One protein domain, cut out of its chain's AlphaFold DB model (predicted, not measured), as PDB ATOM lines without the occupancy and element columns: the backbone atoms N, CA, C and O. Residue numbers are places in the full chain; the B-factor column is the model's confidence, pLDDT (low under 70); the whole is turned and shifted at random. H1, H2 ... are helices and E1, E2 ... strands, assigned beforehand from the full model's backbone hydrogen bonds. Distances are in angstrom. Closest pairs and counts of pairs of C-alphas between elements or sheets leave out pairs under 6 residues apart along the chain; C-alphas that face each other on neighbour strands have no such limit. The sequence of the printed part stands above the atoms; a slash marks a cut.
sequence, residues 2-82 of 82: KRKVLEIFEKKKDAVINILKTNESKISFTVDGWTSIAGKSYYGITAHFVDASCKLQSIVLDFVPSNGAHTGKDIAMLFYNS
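AT A GLANCE: This is residues 2 to 82 of the 82 residues of the protein "Hat family dimerization domain containing protein" of Lasius niger (UniProt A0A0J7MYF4). A long, twisted sheet of three antiparallel strands has the short helix H2 across one face, while the long helix H1 comes near E3 with its residues 13 to 20 and sticks out with residues 2 to 12. The printed part has 81 residues, with two named helices and three named strands in the order H1 E1 E2 E3 H2; the sheet's order is E1, E2, E3 and the class is mixed. It is loose, with a radius of gyration of the C-alphas of 14.8 A and spans of 41 by 34 by 21 A.

IN THESE COORDINATES: Look first at the sheet: E1 is residues 28 to 35, 23.5 A long, E2 residues 41 to 50, 30.1 A, and E3 residues 56 to 66, 28.9 A. Find C-alpha 2 at (25.937, 24.274, 14.455); from there H1, residues 2 to 22, runs 30.4 A. H2, residues 72 to 81, spans 14.3 A and ends at C-alpha 81, (10.149, 12.737, 28.893).

HOW THE PARTS SIT: The strands form a meander, each the antiparallel neighbour of the one before. In the hairpin E1 and E2, find N 30 and O 46, 2.9 A apart; in the hairpin E2 and E3, N 59 and O 47, 2.9 A. H2 is on the sheet at a height of 9.5 A, across the strands at 67 degrees to E2 on the local plane; the closest C-alphas of E2 and H2 are those of Ile 45 and Phe 79, 7.5 A. H1 is on the sheet, slantwise to the strands, at 38 degrees to E2 on the local plane. H1 and H2 are apart. In both helices every O i to N i+4 pair is within hydrogen-bond range.

THE WHOLE: The C-alphas of Ala 38 and Ala 52, the two farthest apart, are 41.8 A apart. The printed part has no cut, and its four links are tight. Residues 68 to 69 are under pLDDT 70.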
ATOM      1  N   LYS A   2      26.766  24.660  13.283       94.25
ATOM      2  CA  LYS A   2      25.937  24.274  14.455       94.25
ATOM      3  C   LYS A   2      24.804  25.255  14.803       94.25
ATOM      4  O   LYS A   2      23.659  24.841  14.884       94.25
ATOM      5  N   ARG A   3      25.101  26.557  14.926       95.88
ATOM      6  CA  ARG A   3      24.089  27.595  15.215       95.88
ATOM      7  C   ARG A   3      22.933  27.596  14.208       95.88
ATOM      8  O   ARG A   3      21.780  27.563  14.603       95.88
ATOM      9  N   LYS A   4      23.249  27.559  12.911       96.88
ATOM     10  CA  LYS A   4      22.247  27.555  11.834       96.88
ATOM     11  C   LYS A   4      21.382  26.289  11.861       96.88
ATOM     12  O   LYS A   4      20.194  26.367  11.585       96.88
ATOM     13  N   VAL A   5      21.969  25.137  12.201       96.75
ATOM     14  CA  VAL A   5      21.221  23.878  12.364       96.75
ATOM     15  C   VAL A   5      20.238  23.983  13.529       96.75
ATOM     16  O   VAL A   5      19.075  23.645  13.348       96.75
ATOM     17  N   LEU A   6      20.674  24.512  14.677       96.62
ATOM     18  CA  LEU A   6      19.803  24.723  15.839       96.62
ATOM     19  C   LEU A   6      18.669  25.712  15.535       96.62
ATOM     20  O   LEU A   6      17.518  25.430  15.836       96.62
ATOM     21  N   GLU A   7      18.956  26.823  14.856       97.25
ATOM     22  CA  GLU A   7      17.921  27.783  14.440       97.25
ATOM     23  C   GLU A   7      16.871  27.156  13.509       97.25
ATOM     24  O   GLU A   7      15.684  27.458  13.615       97.25
ATOM     25  N   ILE A   8      17.293  26.294  12.577       96.88
ATOM     26  CA  ILE A   8      16.367  25.573  11.693       96.88
ATOM     27  C   ILE A   8      15.561  24.546  12.486       96.88
ATOM     28  O   ILE A   8      14.372  24.378  12.221       96.88
ATOM     29  N   PHE A   9      16.202  23.862  13.434       95.50
ATOM     30  CA  PHE A   9      15.550  22.884  14.292       95.50
ATOM     31  C   PHE A   9      14.425  23.524  15.107       95.50
ATOM     32  O   PHE A   9      13.294  23.071  14.981       95.50
ATOM     33  N   GLU A  10      14.688  24.614  15.836       97.06
ATOM     34  CA  GLU A  10      13.659  25.291  16.644       97.06
ATOM     35  C   GLU A  10      12.476  25.752  15.782       97.06
ATOM     36  O   GLU A  10      11.322  25.457  16.085       97.06
ATOM     37  N   LYS A  11      12.747  26.355  14.617       97.25
ATOM     38  CA  LYS A  11      11.684  26.758  13.679       97.25
ATOM     39  C   LYS A  11      10.836  25.580  13.200       97.25
ATOM     40  O   LYS A  11       9.621  25.704  13.063       97.25
ATOM     41  N   LYS A  12      11.467  24.442  12.894       96.56
ATOM     42  CA  LYS A  12      10.748  23.234  12.472       96.56
ATOM     43  C   LYS A  12       9.972  22.609  13.624       96.56
ATOM     44  O   LYS A  12       8.863  22.144  13.392       96.56
ATOM     45  N   LYS A  13      10.525  22.621  14.836       96.44
ATOM     46  CA  LYS A  13       9.863  22.140  16.048       96.44
ATOM     47  C   LYS A  13       8.561  22.903  16.285       96.44
ATOM     48  O   LYS A  13       7.515  22.270  16.404       96.44
ATOM     49  N   ASP A  14       8.600  24.233  16.232       97.62
ATOM     50  CA  ASP A  14       7.400  25.069  16.363       97.62
ATOM     51  C   ASP A  14       6.361  24.764  15.275       97.62
ATOM     52  O   ASP A  14       5.165  24.647  15.553       97.62
ATOM     53  N   ALA A  15       6.808  24.573  14.028       97.25
ATOM     54  CA  ALA A  15       5.921  24.203  12.929       97.25
ATOM     55  C   ALA A  15       5.253  22.835  13.153       97.25
ATOM     56  O   ALA A  15       4.048  22.712  12.950       97.25
ATOM     57  N   VAL A  16       6.003  21.825  13.607       96.94
ATOM     58  CA  VAL A  16       5.463  20.489  13.921       96.94
ATOM     59  C   VAL A  16       4.461  20.560  15.071       96.94
ATOM     60  O   VAL A  16       3.383  19.981  14.960       96.94
ATOM     61  N   ILE A  17       4.762  21.310  16.136       96.62
ATOM     62  CA  ILE A  17       3.828  21.524  17.251       96.62
ATOM     63  C   ILE A  17       2.514  22.115  16.738       96.62
ATOM     64  O   ILE A  17       1.442  21.640  17.109       96.62
ATOM     65  N   ASN A  18       2.586  23.128  15.872       97.50
ATOM     66  CA  ASN A  18       1.392  23.741  15.301       97.50
ATOM     67  C   ASN A  18       0.613  22.755  14.427       97.50
ATOM     68  O   ASN A  18      -0.589  22.627  14.624       97.50
ATOM     69  N   ILE A  19       1.290  22.006  13.548       96.75
ATOM     70  CA  ILE A  19       0.662  20.979  12.704       96.75
ATOM     71  C   ILE A  19      -0.112  19.972  13.559       96.75
ATOM     72  O   ILE A  19      -1.277  19.709  13.280       96.75
ATOM     73  N   LEU A  20       0.508  19.438  14.615       96.06
ATOM     74  CA  LEU A  20      -0.130  18.442  15.478       96.06
ATOM     75  C   LEU A  20      -1.289  19.035  16.295       96.06
ATOM     76  O   LEU A  20      -2.288  18.354  16.494       96.06
ATOM     77  N   LYS A  21      -1.193  20.296  16.737       96.31
ATOM     78  CA  LYS A  21      -2.274  20.984  17.468       96.31
ATOM     79  C   LYS A  21      -3.487  21.296  16.597       96.31
ATOM     80  O   LYS A  21      -4.605  21.263  17.096       96.31
ATOM     81  N   THR A  22      -3.268  21.657  15.334       96.38
ATOM     82  CA  THR A  22      -4.348  22.025  14.405       96.38
ATOM     83  C   THR A  22      -4.893  20.834  13.625       96.38
ATOM     84  O   THR A  22      -5.871  20.979  12.901       96.38
ATOM     85  N   ASN A  23      -4.247  19.671  13.712       96.31
ATOM     86  CA  ASN A  23      -4.706  18.466  13.045       96.31
ATOM     87  C   ASN A  23      -5.974  17.920  13.717       96.31
ATOM     88  O   ASN A  23      -5.965  17.592  14.899       96.31
ATOM     89  N   GLU A  24      -7.043  17.762  12.942       96.25
ATOM     90  CA  GLU A  24      -8.339  17.275  13.441       96.25
ATOM     91  C   GLU A  24      -8.450  15.740  13.455       96.25
ATOM     92  O   GLU A  24      -9.362  15.178  14.063       96.25
ATOM     93  N   SER A  25      -7.533  15.035  12.785       97.31
ATOM     94  CA  SER A  25      -7.533  13.572  12.747       97.31
ATOM     95  C   SER A  25      -6.905  12.954  14.003       97.31
ATOM     96  O   SER A  25      -6.227  13.610  14.795       97.31
ATOM     97  N   LYS A  26      -7.105  11.644  14.189       97.75
ATOM     98  CA  LYS A  26      -6.433  10.904  15.263       97.75
ATOM     99  C   LYS A  26      -4.928  10.858  15.004       97.75
ATOM    100  O   LYS A  26      -4.494  10.495  13.913       97.75
ATOM    101  N   ILE A  27      -4.155  11.144  16.045       97.88
ATOM    102  CA  ILE A  27      -2.700  11.011  16.040       97.88
ATOM    103  C   ILE A  27      -2.349   9.694  16.733       97.88
ATOM    104  O   ILE A  27      -2.803   9.427  17.844       97.88
ATOM    105  N   SER A  28      -1.564   8.863  16.059       97.94
ATOM    106  CA  SER A  28      -0.999   7.627  16.606       97.94
ATOM    107  C   SER A  28       0.510   7.771  16.732       97.94
ATOM    108  O   SER A  28       1.129   8.474  15.939       97.94
ATOM    109  N   PHE A  29       1.110   7.088  17.700       97.19
ATOM    110  CA  PHE A  29       2.552   7.125  17.914       97.19
ATOM    111  C   PHE A  29       3.144   5.730  17.788       97.19
ATOM    112  O   PHE A  29       2.555   4.756  18.258       97.19
ATOM    113  N   THR A  30       4.327   5.645  17.190       97.00
ATOM    114  CA  THR A  30       5.174   4.454  17.246       97.00
ATOM    115  C   THR A  30       6.446   4.782  18.002       97.00
ATOM    116  O   THR A  30       7.059   5.827  17.764       97.00
ATOM    117  N   VAL A  31       6.857   3.869  18.874       95.25
ATOM    118  CA  VAL A  31       8.149   3.913  19.553       95.25
ATOM    119  C   VAL A  31       8.950   2.717  19.057       95.25
ATOM    120  O   VAL A  31       8.670   1.584  19.442       95.25
ATOM    121  N   ASP A  32       9.890   2.968  18.151       93.75
ATOM    122  CA  ASP A  32      10.757   1.944  17.570       93.75
ATOM    123  C   ASP A  32      12.041   1.837  18.389       93.75
ATOM    124  O   ASP A  32      12.800   2.800  18.475       93.75
ATOM    125  N   GLY A  33      12.258   0.692  19.035       91.81
ATOM    126  CA  GLY A  33      13.404   0.451  19.903       91.81
ATOM    127  C   GLY A  33      14.370  -0.554  19.290       91.81
ATOM    128  O   GLY A  33      13.968  -1.664  18.951       91.81
ATOM    129  N   TRP A  34      15.657  -0.211  19.219       91.62
ATOM    130  CA  TRP A  34      16.695  -1.127  18.736       91.62
ATOM    131  C   TRP A  34      17.991  -1.008  19.533       91.62
ATOM    132  O   TRP A  34      18.281   0.012  20.160       91.62
ATOM    133  N   THR A  35      18.814  -2.051  19.458       91.38
ATOM    134  CA  THR A  35      20.179  -2.052  19.986       91.38
ATOM    135  C   THR A  35      21.162  -2.024  18.824       91.38
ATOM    136  O   THR A  35      21.140  -2.876  17.940       91.38
ATOM    137  N   SER A  36      22.021  -1.010  18.795       91.25
ATOM    138  CA  SER A  36      23.105  -0.901  17.820       91.25
ATOM    139  C   SER A  36      24.138  -2.016  17.987       91.25
ATOM    140  O   SER A  36      24.291  -2.592  19.063       91.25
ATOM    141  N   ILE A  37      24.947  -2.238  16.950       92.94
ATOM    142  CA  ILE A  37      26.070  -3.188  16.993       92.94
ATOM    143  C   ILE A  37      27.093  -2.872  18.099       92.94
ATOM    144  O   ILE A  37      27.801  -3.756  18.565       92.94
ATOM    145  N   ALA A  38      27.150  -1.616  18.552       91.44
ATOM    146  CA  ALA A  38      27.997  -1.178  19.660       91.44
ATOM    147  C   ALA A  38      27.368  -1.439  21.045       91.44
ATOM    148  O   ALA A  38      27.865  -0.921  22.044       91.44
ATOM    149  N   GLY A  39      26.248  -2.165  21.113       88.25
ATOM    150  CA  GLY A  39      25.538  -2.478  22.356       88.25
ATOM    151  C   GLY A  39      24.754  -1.308  22.954       88.25
ATOM    152  O   GLY A  39      24.274  -1.413  24.077       88.25
ATOM    153  N   LYS A  40      24.622  -0.183  22.237       89.31
ATOM    154  CA  LYS A  40      23.829   0.973  22.690       89.31
ATOM    155  C   LYS A  40      22.387   0.844  22.234       89.31
ATOM    156  O   LYS A  40      22.172   0.606  21.043       89.31
ATOM    157  N   SER A  41      21.441   1.062  23.141       91.06
ATOM    158  CA  SER A  41      20.015   1.057  22.830       91.06
ATOM    159  C   SER A  41      19.513   2.450  22.461       91.06
ATOM    160  O   SER A  41      19.959   3.463  23.000       91.06
ATOM    161  N   TYR A  42      18.579   2.489  21.522       91.50
ATOM    162  CA  TYR A  42      17.990   3.701  20.979       91.50
ATOM    163  C   TYR A  42      16.494   3.519  20.801       91.50
ATOM    164  O   TYR A  42      16.020   2.399  20.607       91.50
ATOM    165  N   TYR A  43      15.783   4.639  20.843       94.56
ATOM    166  CA  TYR A  43      14.358   4.707  20.589       94.56
ATOM    167  C   TYR A  43      14.045   5.859  19.643       94.56
ATOM    168  O   TYR A  43      14.433   6.999  19.893       94.56
ATOM    169  N   GLY A  44      13.341   5.561  18.558       95.50
ATOM    170  CA  GLY A  44      12.781   6.543  17.641       95.50
ATOM    171  C   GLY A  44      11.297   6.720  17.920       95.50
ATOM    172  O   GLY A  44      10.547   5.745  17.921       95.50
ATOM    173  N   ILE A  45      10.862   7.959  18.133       96.94
ATOM    174  CA  ILE A  45       9.449   8.284  18.342       96.94
ATOM    175  C   ILE A  45       8.919   8.952  17.082       96.94
ATOM    176  O   ILE A  45       9.441   9.980  16.653       96.94
ATOM    177  N   THR A  46       7.867   8.384  16.497       98.19
ATOM    178  CA  THR A  46       7.224   8.928  15.294       98.19
ATOM    179  C   THR A  46       5.736   9.131  15.536       98.19
ATOM    180  O   THR A  46       5.059   8.245  16.054       98.19
ATOM    181  N   ALA A  47       5.229  10.303  15.161       98.12
ATOM    182  CA  ALA A  47       3.804  10.593  15.109       98.12
ATOM    183  C   ALA A  47       3.260  10.326  13.705       98.12
ATOM    184  O   ALA A  47       3.842  10.766  12.710       98.12
ATOM    185  N   HIS A  48       2.114   9.661  13.640       98.25
ATOM    186  CA  HIS A  48       1.387   9.342  12.423       98.25
ATOM    187  C   HIS A  48      -0.016   9.931  12.489       98.25
ATOM    188  O   HIS A  48      -0.733   9.736  13.473       98.25
ATOM    189  N   PHE A  49      -0.421  10.637  11.441       98.31
ATOM    190  CA  PHE A  49      -1.746  11.247  11.348       98.31
ATOM    191  C   PHE A  49      -2.145  11.437   9.886       98.31
ATOM    192  O   PHE A  49      -1.302  11.388   8.990       98.31
ATOM    193  N   VAL A  50      -3.435  11.637   9.636       98.25
ATOM    194  CA  VAL A  50      -3.951  11.962   8.303       98.25
ATOM    195  C   VAL A  50      -4.163  13.467   8.229       98.25
ATOM    196  O   VAL A  50      -4.869  14.018   9.067       98.25
ATOM    197  N   ASP A  51      -3.546  14.132   7.260       96.19
ATOM    198  CA  ASP A  51      -3.707  15.576   7.084       96.19
ATOM    199  C   ASP A  51      -5.044  15.952   6.417       96.19
ATOM    200  O   ASP A  51      -5.825  15.101   5.987       96.19
ATOM    201  N   ALA A  52      -5.299  17.257   6.288       95.00
ATOM    202  CA  ALA A  52      -6.502  17.789   5.645       95.00
ATOM    203  C   ALA A  52      -6.640  17.409   4.154       95.00
ATOM    204  O   ALA A  52      -7.724  17.519   3.591       95.00
ATOM    205  N   SER A  53      -5.559  16.951   3.511       96.44
ATOM    206  CA  SER A  53      -5.576  16.429   2.136       96.44
ATOM    207  C   SER A  53      -5.818  14.914   2.091       96.44
ATOM    208  O   SER A  53      -5.596  14.287   1.056       96.44
ATOM    209  N   CYS A  54      -6.238  14.311   3.209       95.38
ATOM    210  CA  CYS A  54      -6.418  12.871   3.376       95.38
ATOM    211  C   CYS A  54      -5.139  12.056   3.127       95.38
ATOM    212  O   CYS A  54      -5.205  10.891   2.727       95.38
ATOM    213  N   LYS A  55      -3.959  12.640   3.371       97.88
ATOM    214  CA  LYS A  55      -2.679  11.955   3.201       97.88
ATOM    215  C   LYS A  55      -2.091  11.556   4.549       97.88
ATOM    216  O   LYS A  55      -2.049  12.352   5.484       97.88
ATOM    217  N   LEU A  56      -1.590  10.322   4.631       97.94
ATOM    218  CA  LEU A  56      -0.838   9.857   5.793       97.94
ATOM    219  C   LEU A  56       0.490  10.616   5.895       97.94
ATOM    220  O   LEU A  56       1.319  10.574   4.982       97.94
ATOM    221  N   GLN A  57       0.693  11.262   7.033       98.19
ATOM    222  CA  GLN A  57       1.924  11.929   7.421       98.19
ATOM    223  C   GLN A  57       2.610  11.135   8.528       98.19
ATOM    224  O   GLN A  57       1.954  10.526   9.371       98.19
ATOM    225  N   SER A  58       3.941  11.120   8.500       98.12
ATOM    226  CA  SER A  58       4.782  10.485   9.517       98.12
ATOM    227  C   SER A  58       5.917  11.437   9.867       98.12
ATOM    228  O   SER A  58       6.699  11.807   8.991       98.12
ATOM    229  N   ILE A  59       5.984  11.867  11.125       97.56
ATOM    230  CA  ILE A  59       6.955  12.860  11.592       97.56
ATOM    231  C   ILE A  59       7.726  12.283  12.774       97.56
ATOM    232  O   ILE A  59       7.131  11.941  13.794       97.56
ATOM    233  N   VAL A  60       9.050  12.208  12.638       97.00
ATOM    234  CA  VAL A  60       9.943  11.861  13.749       97.00
ATOM    235  C   VAL A  60       9.928  13.011  14.751       97.00
ATOM    236  O   VAL A  60      10.237  14.148  14.391       97.00
ATOM    237  N   LEU A  61       9.544  12.706  15.987       96.06
ATOM    238  CA  LEU A  61       9.477  13.664  17.085       96.06
ATOM    239  C   LEU A  61      10.767  13.681  17.887       96.06
ATOM    240  O   LEU A  61      11.270  14.759  18.192       96.06
ATOM    241  N   ASP A  62      11.305  12.501  18.180       95.19
ATOM    242  CA  ASP A  62      12.528  12.389  18.956       95.19
ATOM    243  C   ASP A  62      13.324  11.123  18.623       95.19
ATOM    244  O   ASP A  62      12.814  10.148  18.058       95.19
ATOM    245  N   PHE A  63      14.600  11.173  18.982       94.00
ATOM    246  CA  PHE A  63      15.574  10.107  18.888       94.00
ATOM    247  C   PHE A  63      16.348  10.041  20.205       94.00
ATOM    248  O   PHE A  63      17.236  10.856  20.470       94.00
ATOM    249  N   VAL A  64      16.034   9.043  21.026       92.06
ATOM    250  CA  VAL A  64      16.511   8.975  22.406       92.06
ATOM    251  C   VAL A  64      17.494   7.816  22.573       92.06
ATOM    252  O   VAL A  64      17.119   6.659  22.369       92.06
ATOM    253  N   PRO A  65      18.755   8.071  22.964       90.88
ATOM    254  CA  PRO A  65      19.633   7.015  23.448       90.88
ATOM    255  C   PRO A  65      19.165   6.555  24.832       90.88
ATOM    256  O   PRO A  65      18.894   7.375  25.708       90.88
ATOM    257  N   SER A  66      19.113   5.247  25.059       83.38
ATOM    258  CA  SER A  66      18.748   4.673  26.353       83.38
ATOM    259  C   SER A  66      19.818   3.710  26.845       83.38
ATOM    260  O   SER A  66      20.348   2.896  26.090       83.38
ATOM    261  N   ASN A  67      20.094   3.797  28.143       73.75
ATOM    262  CA  ASN A  67      20.911   2.832  28.878       73.75
ATOM    263  C   ASN A  67      20.039   1.881  29.720       73.75
ATOM    264  O   ASN A  67      20.570   1.071  30.476       73.75
ATOM    265  N   GLY A  68      18.712   2.043  29.663       67.19
ATOM    266  CA  GLY A  68      17.753   1.287  30.463       67.19
ATOM    267  C   GLY A  68      17.417  -0.071  29.856       67.19
ATOM    268  O   GLY A  68      17.696  -0.344  28.687       67.19
ATOM    269  N   ALA A  69      16.778  -0.923  30.656       67.88
ATOM    270  CA  ALA A  69      16.217  -2.169  30.161       67.88
ATOM    271  C   ALA A  69      15.035  -1.869  29.217       67.88
ATOM    272  O   ALA A  69      14.350  -0.858  29.347       67.88
ATOM    273  N   HIS A  70      14.775  -2.744  28.245       80.38
ATOM    274  CA  HIS A  70      13.646  -2.609  27.313       80.38
ATOM    275  C   HIS A  70      12.302  -2.970  27.982       80.38
ATOM    276  O   HIS A  70      11.514  -3.750  27.450       80.38
ATOM    277  N   THR A  71      12.052  -2.458  29.192       88.06
ATOM    278  CA  THR A  71      10.809  -2.711  29.925       88.06
ATOM    279  C   THR A  71       9.720  -1.738  29.490       88.06
ATOM    280  O   THR A  71       9.994  -0.599  29.114       88.06
ATOM    281  N   GLY A  72       8.454  -2.149  29.603       89.81
ATOM    282  CA  GLY A  72       7.328  -1.263  29.293       89.81
ATOM    283  C   GLY A  72       7.317   0.020  30.136       89.81
ATOM    284  O   GLY A  72       6.953   1.078  29.630       89.81
ATOM    285  N   LYS A  73       7.775  -0.046  31.397       92.00
ATOM    286  CA  LYS A  73       7.890   1.127  32.276       92.00
ATOM    287  C   LYS A  73       8.933   2.115  31.753       92.00
ATOM    288  O   LYS A  73       8.655   3.309  31.723       92.00
ATOM    289  N   ASP A  74      10.093   1.621  31.329       88.00
ATOM    290  CA  ASP A  74      11.169   2.467  30.808       88.00
ATOM    291  C   ASP A  74      10.768   3.107  29.476       88.00
ATOM    292  O   ASP A  74      10.993   4.297  29.280       88.00
ATOM    293  N   ILE A  75      10.092   2.356  28.601       91.38
ATOM    294  CA  ILE A  75       9.572   2.869  27.325       91.38
ATOM    295  C   ILE A  75       8.519   3.959  27.559       91.38
ATOM    296  O   ILE A  75       8.579   5.013  26.929       91.38
ATOM    297  N   ALA A  76       7.576   3.745  28.483       93.00
ATOM    298  CA  ALA A  76       6.560   4.744  28.812       93.00
ATOM    299  C   ALA A  76       7.183   6.024  29.391       93.00
ATOM    300  O   ALA A  76       6.781   7.129  29.035       93.00
ATOM    301  N   MET A  77       8.183   5.879  30.262       92.00
ATOM    302  CA  MET A  77       8.878   7.013  30.872       92.00
ATOM    303  C   MET A  77       9.737   7.768  29.852       92.00
ATOM    304  O   MET A  77       9.789   8.993  29.888       92.00
ATOM    305  N   LEU A  78      10.370   7.048  28.922       91.94
ATOM    306  CA  LEU A  78      11.102   7.628  27.800       91.94
ATOM    307  C   LEU A  78      10.168   8.457  26.922       91.94
ATOM    308  O   LEU A  78      10.455   9.623  26.691       91.94
ATOM    309  N   PHE A  79       9.037   7.886  26.504       92.81
ATOM    310  CA  PHE A  79       8.050   8.578  25.674       92.81
ATOM    311  C   PHE A  79       7.445   9.812  26.361       92.81
ATOM    312  O   PHE A  79       7.088  10.782  25.703       92.81
ATOM    313  N   TYR A  80       7.302   9.785  27.686       92.69
ATOM    314  CA  TYR A  80       6.775  10.925  28.436       92.69
ATOM    315  C   TYR A  80       7.787  12.074  28.586       92.69
ATOM    316  O   TYR A  80       7.382  13.229  28.686       92.69
ATOM    317  N   ASN A  81       9.085  11.761  28.636       89.69
ATOM    318  CA  ASN A  81      10.149  12.737  28.893       89.69
ATOM    319  C   ASN A  81      10.818  13.292  27.626       89.69
ATOM    320  O   ASN A  81      11.590  14.248  27.740       89.69
ATOM    321  N   SER A  82      10.584  12.665  26.473       81.94
ATOM    322  CA  SER A  82      11.000  13.146  25.147       81.94
ATOM    323  C   SER A  82      10.324  14.456  24.746       81.94
ATOM    324  O   SER A  82       9.112  14.597  25.034       81.94
TER     325      SER A  82